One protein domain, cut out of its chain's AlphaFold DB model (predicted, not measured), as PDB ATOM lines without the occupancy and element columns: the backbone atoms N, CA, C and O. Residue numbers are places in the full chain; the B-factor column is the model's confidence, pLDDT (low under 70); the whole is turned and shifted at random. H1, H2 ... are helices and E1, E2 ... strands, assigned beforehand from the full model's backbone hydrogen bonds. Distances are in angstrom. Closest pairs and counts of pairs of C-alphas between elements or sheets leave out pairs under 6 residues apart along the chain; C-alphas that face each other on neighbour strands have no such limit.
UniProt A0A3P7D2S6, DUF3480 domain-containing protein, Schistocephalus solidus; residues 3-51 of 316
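Overview. This is residues 3 to 51 of the 316 residues of the protein "DUF3480 domain-containing protein" of Schistocephalus solidus (UniProt A0A3P7D2S6). Helix H1 with the short hairpin E3-E4 beside it makes the body, and two projections leave it: the tip of hairpin E1-E2, residues 5 to 10, and loop residues 37 to 43 stick out. The printed part has 49 residues, with one named helix and four named strands in the order E1, E2, H1, E3, E4, a mixed class with two antiparallel two-stranded sheets and 27 residues in named elements. The whole is only just loose, close to compact, with a radius of gyration of the C-alphas of 11.9 A and spans of 31 by 29 by 21 A.

Along the chain. Find C-alpha 3 at (131.672, 100.014, 154.531), where E1, residues 3 to 6, begins. E2, residues 9 to 13, spans 13.3 A, and H1, residues 16 to 27, spans 16.5 A. E3 is residues 32 to 34; E4, residues 48 to 50, ends at C-alpha 50, (134.230, 110.222, 164.437).

Arrangement. In hairpin E1-E2, look at N 4 and O 11, 2.9 A apart, within hydrogen-bond range. In hairpin E3-E4, N 34 and O 48 are within that range at 2.8 A. The closest C-alphas of H1 and E3, Ala 25 and Leu 32, are 6.5 A apart. E1 is apart from H1. Every O i to N i+4 pair in H1 is within hydrogen-bond range.

Size, cuts and confidence. The farthest C-alphas, Glu 7 and Pro 40, are 32.5 A apart. The printed part has no cut; E3 to E4 is a long link. The model's pLDDT is under 70 at residues 9, 36 to 48 and 50.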
ATOM      1  N   LEU A   3     132.904  99.259 154.311       75.06
ATOM      2  CA  LEU A   3     131.672 100.014 154.531       75.06
ATOM      3  C   LEU A   3     130.637  99.572 153.490       75.06
ATOM      4  O   LEU A   3     130.964  99.482 152.308       75.06
ATOM      5  N   SER A   4     129.414  99.290 153.923       77.75
ATOM      6  CA  SER A   4     128.283  98.946 153.055       77.75
ATOM      7  C   SER A   4     127.048  99.725 153.487       77.75
ATOM      8  O   SER A   4     126.740  99.756 154.677       77.75
ATOM      9  N   ILE A   5     126.339 100.327 152.536       78.81
ATOM     10  CA  ILE A   5     125.037 100.959 152.781       78.81
ATOM     11  C   ILE A   5     123.974  99.855 152.774       78.81
ATOM     12  O   ILE A   5     124.011  98.973 151.914       78.81
ATOM     13  N   VAL A   6     123.069  99.884 153.748       73.69
ATOM     14  CA  VAL A   6     121.954  98.942 153.890       73.69
ATOM     15  C   VAL A   6     120.720  99.772 154.212       73.69
ATOM     16  O   VAL A   6     120.666 100.387 155.272       73.69
ATOM     17  N   GLU A   7     119.763  99.800 153.285       85.25
ATOM     18  CA  GLU A   7     118.579 100.669 153.347       85.25
ATOM     19  C   GLU A   7     118.980 102.153 153.476       85.25
ATOM     20  O   GLU A   7     119.649 102.672 152.581       85.25
ATOM     21  N   ASP A   8     118.595 102.827 154.559       75.25
ATOM     22  CA  ASP A   8     118.977 104.202 154.904       75.25
ATOM     23  C   ASP A   8     120.211 104.283 155.833       75.25
ATOM     24  O   ASP A   8     120.742 105.369 156.082       75.25
ATOM     25  N   GLY A   9     120.706 103.140 156.318       54.84
ATOM     26  CA  GLY A   9     121.820 103.031 157.255       54.84
ATOM     27  C   GLY A   9     123.171 102.693 156.616       54.84
ATOM     28  O   GLY A   9     123.280 102.231 155.478       54.84
ATOM     29  N   CYS A  10     124.246 102.866 157.392       72.88
ATOM     30  CA  CYS A  10     125.584 102.403 157.025       72.88
ATOM     31  C   CYS A  10     126.100 101.323 157.991       72.88
ATOM     32  O   CYS A  10     126.013 101.440 159.211       72.88
ATOM     33  N   VAL A  11     126.664 100.252 157.430       78.06
ATOM     34  CA  VAL A  11     127.241  99.124 158.167       78.06
ATOM     35  C   VAL A  11     128.747  99.100 157.937       78.06
ATOM     36  O   VAL A  11     129.230  98.858 156.828       78.06
ATOM     37  N   ALA A  12     129.503  99.334 159.007       79.50
ATOM     38  CA  ALA A  12     130.958  99.303 159.014       79.50
ATOM     39  C   ALA A  12     131.485  97.995 159.620       79.50
ATOM     40  O   ALA A  12     131.273  97.710 160.797       79.50
ATOM     41  N   ARG A  13     132.240  97.210 158.843       80.25
ATOM     42  CA  ARG A  13     132.974  96.038 159.344       80.25
ATOM     43  C   ARG A  13     134.412  96.446 159.661       80.25
ATOM     44  O   ARG A  13     135.225  96.631 158.749       80.25
ATOM     45  N   LEU A  14     134.711  96.599 160.947       81.62
ATOM     46  CA  LEU A  14     136.032  96.951 161.481       81.62
ATOM     47  C   LEU A  14     136.849  95.697 161.837       81.62
ATOM     48  O   LEU A  14     136.282  94.626 162.050       81.62
ATOM     49  N   THR A  15     138.178  95.815 161.909       84.62
ATOM     50  CA  THR A  15     139.006  94.795 162.587       84.62
ATOM     51  C   THR A  15     138.888  94.936 164.110       84.62
ATOM     52  O   THR A  15     138.466  95.981 164.606       84.62
ATOM     53  N   ALA A  16     139.288  93.909 164.868       81.25
ATOM     54  CA  ALA A  16     139.270  93.959 166.335       81.25
ATOM     55  C   ALA A  16     140.096  95.136 166.897       81.25
ATOM     56  O   ALA A  16     139.647  95.830 167.805       81.25
ATOM     57  N   GLU A  17     141.259  95.417 166.303       83.12
ATOM     58  CA  GLU A  17     142.123  96.550 166.662       83.12
ATOM     59  C   GLU A  17     141.462  97.902 166.357       83.12
ATOM     60  O   GLU A  17     141.432  98.787 167.209       83.12
ATOM     61  N   GLN A  18     140.861  98.053 165.170       80.69
ATOM     62  CA  GLN A  18     140.127  99.269 164.795       80.69
ATOM     63  C   GLN A  18     138.912  99.507 165.703       80.69
ATOM     64  O   GLN A  18     138.619 100.648 166.055       80.69
ATOM     65  N   PHE A  19     138.224  98.439 166.114       83.31
ATOM     66  CA  PHE A  19     137.108  98.512 167.053       83.31
ATOM     67  C   PHE A  19     137.567  98.872 168.475       83.31
ATOM     68  O   PHE A  19     136.906  99.658 169.156       83.31
ATOM     69  N   ALA A  20     138.722  98.365 168.920       82.38
ATOM     70  CA  ALA A  20     139.327  98.752 170.194       82.38
ATOM     71  C   ALA A  20     139.743 100.234 170.203       82.38
ATOM     72  O   ALA A  20     139.436 100.941 171.163       82.38
ATOM     73  N   LEU A  21     140.356 100.726 169.118       83.00
ATOM     74  CA  LEU A  21     140.689 102.144 168.940       83.00
ATOM     75  C   LEU A  21     139.438 103.031 168.943       83.00
ATOM     76  O   LEU A  21     139.409 104.021 169.669       83.00
ATOM     77  N   LEU A  22     138.385 102.642 168.212       82.12
ATOM     78  CA  LEU A  22     137.088 103.325 168.234       82.12
ATOM     79  C   LEU A  22     136.510 103.389 169.649       82.12
ATOM     80  O   LEU A  22     136.162 104.462 170.129       82.12
ATOM     81  N   THR A  23     136.462 102.255 170.346       81.25
ATOM     82  CA  THR A  23     135.915 102.183 171.707       81.25
ATOM     83  C   THR A  23     136.737 103.018 172.692       81.25
ATOM     84  O   THR A  23     136.170 103.669 173.567       81.25
ATOM     85  N   SER A  24     138.067 103.038 172.549       81.81
ATOM     86  CA  SER A  24     138.944 103.883 173.363       81.81
ATOM     87  C   SER A  24     138.683 105.365 173.100       81.81
ATOM     88  O   SER A  24     138.423 106.100 174.048       81.81
ATOM     89  N   ALA A  25     138.679 105.783 171.830       77.06
ATOM     90  CA  ALA A  25     138.462 107.171 171.432       77.06
ATOM     91  C   ALA A  25     137.078 107.697 171.847       77.06
ATOM     92  O   ALA A  25     136.945 108.854 172.249       77.06
ATOM     93  N   LEU A  26     136.060 106.828 171.810       78.25
ATOM     94  CA  LEU A  26     134.720 107.148 172.290       78.25
ATOM     95  C   LEU A  26     134.688 107.388 173.809       78.25
ATOM     96  O   LEU A  26     134.044 108.332 174.259       78.25
ATOM     97  N   ARG A  27     135.415 106.587 174.605       74.50
ATOM     98  CA  ARG A  27     135.524 106.798 176.064       74.50
ATOM     99  C   ARG A  27     136.298 108.067 176.418       74.50
ATOM    100  O   ARG A  27     135.924 108.746 177.367       74.50
ATOM    101  N   SER A  28     137.363 108.387 175.681       76.56
ATOM    102  CA  SER A  28     138.196 109.574 175.919       76.56
ATOM    103  C   SER A  28     137.659 110.862 175.285       76.56
ATOM    104  O   SER A  28     138.337 111.883 175.367       76.56
ATOM    105  N   ARG A  29     136.480 110.829 174.642       71.19
ATOM    106  CA  ARG A  29     135.907 111.945 173.858       71.19
ATOM    107  C   ARG A  29     136.899 112.572 172.866       71.19
ATOM    108  O   ARG A  29     136.893 113.774 172.628       71.19
ATOM    109  N   SER A  30     137.769 111.752 172.283       73.81
ATOM    110  CA  SER A  30     138.770 112.199 171.312       73.81
ATOM    111  C   SER A  30     138.300 111.906 169.885       73.81
ATOM    112  O   SER A  30     137.750 110.823 169.656       73.81
ATOM    113  N   PRO A  31     138.522 112.810 168.913       79.19
ATOM    114  CA  PRO A  31     138.209 112.540 167.513       79.19
ATOM    115  C   PRO A  31     139.073 111.391 166.968       79.19
ATOM    116  O   PRO A  31     140.214 111.197 167.393       79.19
ATOM    117  N   LEU A  32     138.533 110.626 166.018       81.88
ATOM    118  CA  LEU A  32     139.202 109.468 165.422       81.88
ATOM    119  C   LEU A  32     138.873 109.341 163.933       81.88
ATOM    120  O   LEU A  32     137.709 109.384 163.547       81.88
ATOM    121  N   SER A  33     139.890 109.063 163.120       82.31
ATOM    122  CA  SER A  33     139.743 108.740 161.698       82.31
ATOM    123  C   SER A  33     140.235 107.321 161.419       82.31
ATOM    124  O   SER A  33     141.381 106.986 161.717       82.31
ATOM    125  N   LEU A  34     139.371 106.482 160.846       76.56
ATOM    126  CA  LEU A  34     139.669 105.104 160.460       76.56
ATOM    127  C   LEU A  34     139.814 104.990 158.937       76.56
ATOM    128  O   LEU A  34     138.877 105.240 158.172       76.56
ATOM    129  N   ASN A  35     140.999 104.550 158.513       71.50
ATOM    130  CA  ASN A  35     141.360 104.347 157.112       71.50
ATOM    131  C   ASN A  35     141.286 102.854 156.745       71.50
ATOM    132  O   ASN A  35     141.565 101.978 157.571       71.50
ATOM    133  N   THR A  36     140.972 102.534 155.486       60.41
ATOM    134  CA  THR A  36     141.197 101.178 154.959       60.41
ATOM    135  C   THR A  36     142.686 100.884 154.855       60.41
ATOM    136  O   THR A  36     143.446 101.658 154.274       60.41
ATOM    137  N   VAL A  37     143.088  99.717 155.360       54.09
ATOM    138  CA  VAL A  37     144.456  99.186 155.277       54.09
ATOM    139  C   VAL A  37     144.737  98.683 153.853       54.09
ATOM    140  O   VAL A  37     144.797  97.481 153.615       54.09
ATOM    141  N   SER A  38     144.833  99.604 152.887       45.03
ATOM    142  CA  SER A  38     145.132  99.288 151.480       45.03
ATOM    143  C   SER A  38     145.477 100.519 150.617       45.03
ATOM    144  O   SER A  38     144.890 100.702 149.555       45.03
ATOM    145  N   ALA A  39     146.429 101.354 151.052       37.69
ATOM    146  CA  ALA A  39     147.301 102.156 150.172       37.69
ATOM    147  C   ALA A  39     148.463 102.770 150.988       37.69
ATOM    148  O   ALA A  39     148.197 103.368 152.030       37.69
ATOM    149  N   PRO A  40     149.733 102.700 150.539       42.06
ATOM    150  CA  PRO A  40     150.881 103.284 151.245       42.06
ATOM    151  C   PRO A  40     151.046 104.800 150.995       42.06
ATOM    152  O   PRO A  40     152.162 105.309 151.011       42.06
ATOM    153  N   ASN A  41     149.948 105.525 150.754       42.47
ATOM    154  CA  ASN A  41     149.965 106.947 150.407       42.47
ATOM    155  C   ASN A  41     149.302 107.783 151.510       42.47
ATOM    156  O   ASN A  41     148.144 107.567 151.863       42.47
ATOM    157  N   THR A  42     150.024 108.794 151.994       45.59
ATOM    158  CA  THR A  42     149.668 109.724 153.086       45.59
ATOM    159  C   THR A  42     148.503 110.684 152.784       45.59
ATOM    160  O   THR A  42     148.290 111.647 153.511       45.59
ATOM    161  N   THR A  43     147.738 110.424 151.723       47.00
ATOM    162  CA  THR A  43     146.614 111.237 151.227       47.00
ATOM    163  C   THR A  43     145.299 110.453 151.122       47.00
ATOM    164  O   THR A  43     144.346 110.927 150.507       47.00
ATOM    165  N   ALA A  44     145.222 109.254 151.711       49.88
ATOM    166  CA  ALA A  44     143.983 108.479 151.760       49.88
ATOM    167  C   ALA A  44     142.905 109.201 152.593       49.88
ATOM    168  O   ALA A  44     143.114 109.499 153.769       49.88
ATOM    169  N   THR A  45     141.744 109.454 151.988       51.84
ATOM    170  CA  THR A  45     140.573 110.003 152.678       51.84
ATOM    171  C   THR A  45     140.040 109.010 153.721       51.84
ATOM    172  O   THR A  45     139.932 107.814 153.426       51.84
ATOM    173  N   PRO A  46     139.698 109.464 154.942       58.19
ATOM    174  CA  PRO A  46     139.159 108.581 155.969       58.19
ATOM    175  C   PRO A  46     137.762 108.101 155.581       58.19
ATOM    176  O   PRO A  46     136.927 108.880 155.126       58.19
ATOM    177  N   ILE A  47     137.501 106.806 155.772       67.56
ATOM    178  CA  ILE A  47     136.209 106.189 155.424       67.56
ATOM    179  C   ILE A  47     135.215 106.316 156.578       67.56
ATOM    180  O   ILE A  47     134.008 106.345 156.355       67.56
ATOM    181  N   ILE A  48     135.717 106.415 157.811       68.38
ATOM    182  CA  ILE A  48     134.926 106.781 158.986       68.38
ATOM    183  C   ILE A  48     135.724 107.801 159.784       68.38
ATOM    184  O   ILE A  48     136.798 107.481 160.292       68.38
ATOM    185  N   SER A  49     135.185 109.006 159.923       73.62
ATOM    186  CA  SER A  49     135.636 109.998 160.895       73.62
ATOM    187  C   SER A  49     134.587 110.137 161.993       73.62
ATOM    188  O   SER A  49     133.443 110.495 161.719       73.62
ATOM    189  N   VAL A  50     134.984 109.876 163.233       69.94
ATOM    190  CA  VAL A  50     134.230 110.222 164.437       69.94
ATOM    191  C   VAL A  50     134.760 111.566 164.903       69.94
ATOM    192  O   VAL A  50     135.891 111.665 165.379       69.94
ATOM    193  N   VAL A  51     133.948 112.602 164.732       74.69
ATOM    194  CA  VAL A  51     134.236 113.955 165.203       74.69
ATOM    195  C   VAL A  51     133.282 114.236 166.350       74.69
ATOM    196  O   VAL A  51     132.070 114.094 166.200       74.69
TER     197      VAL A  51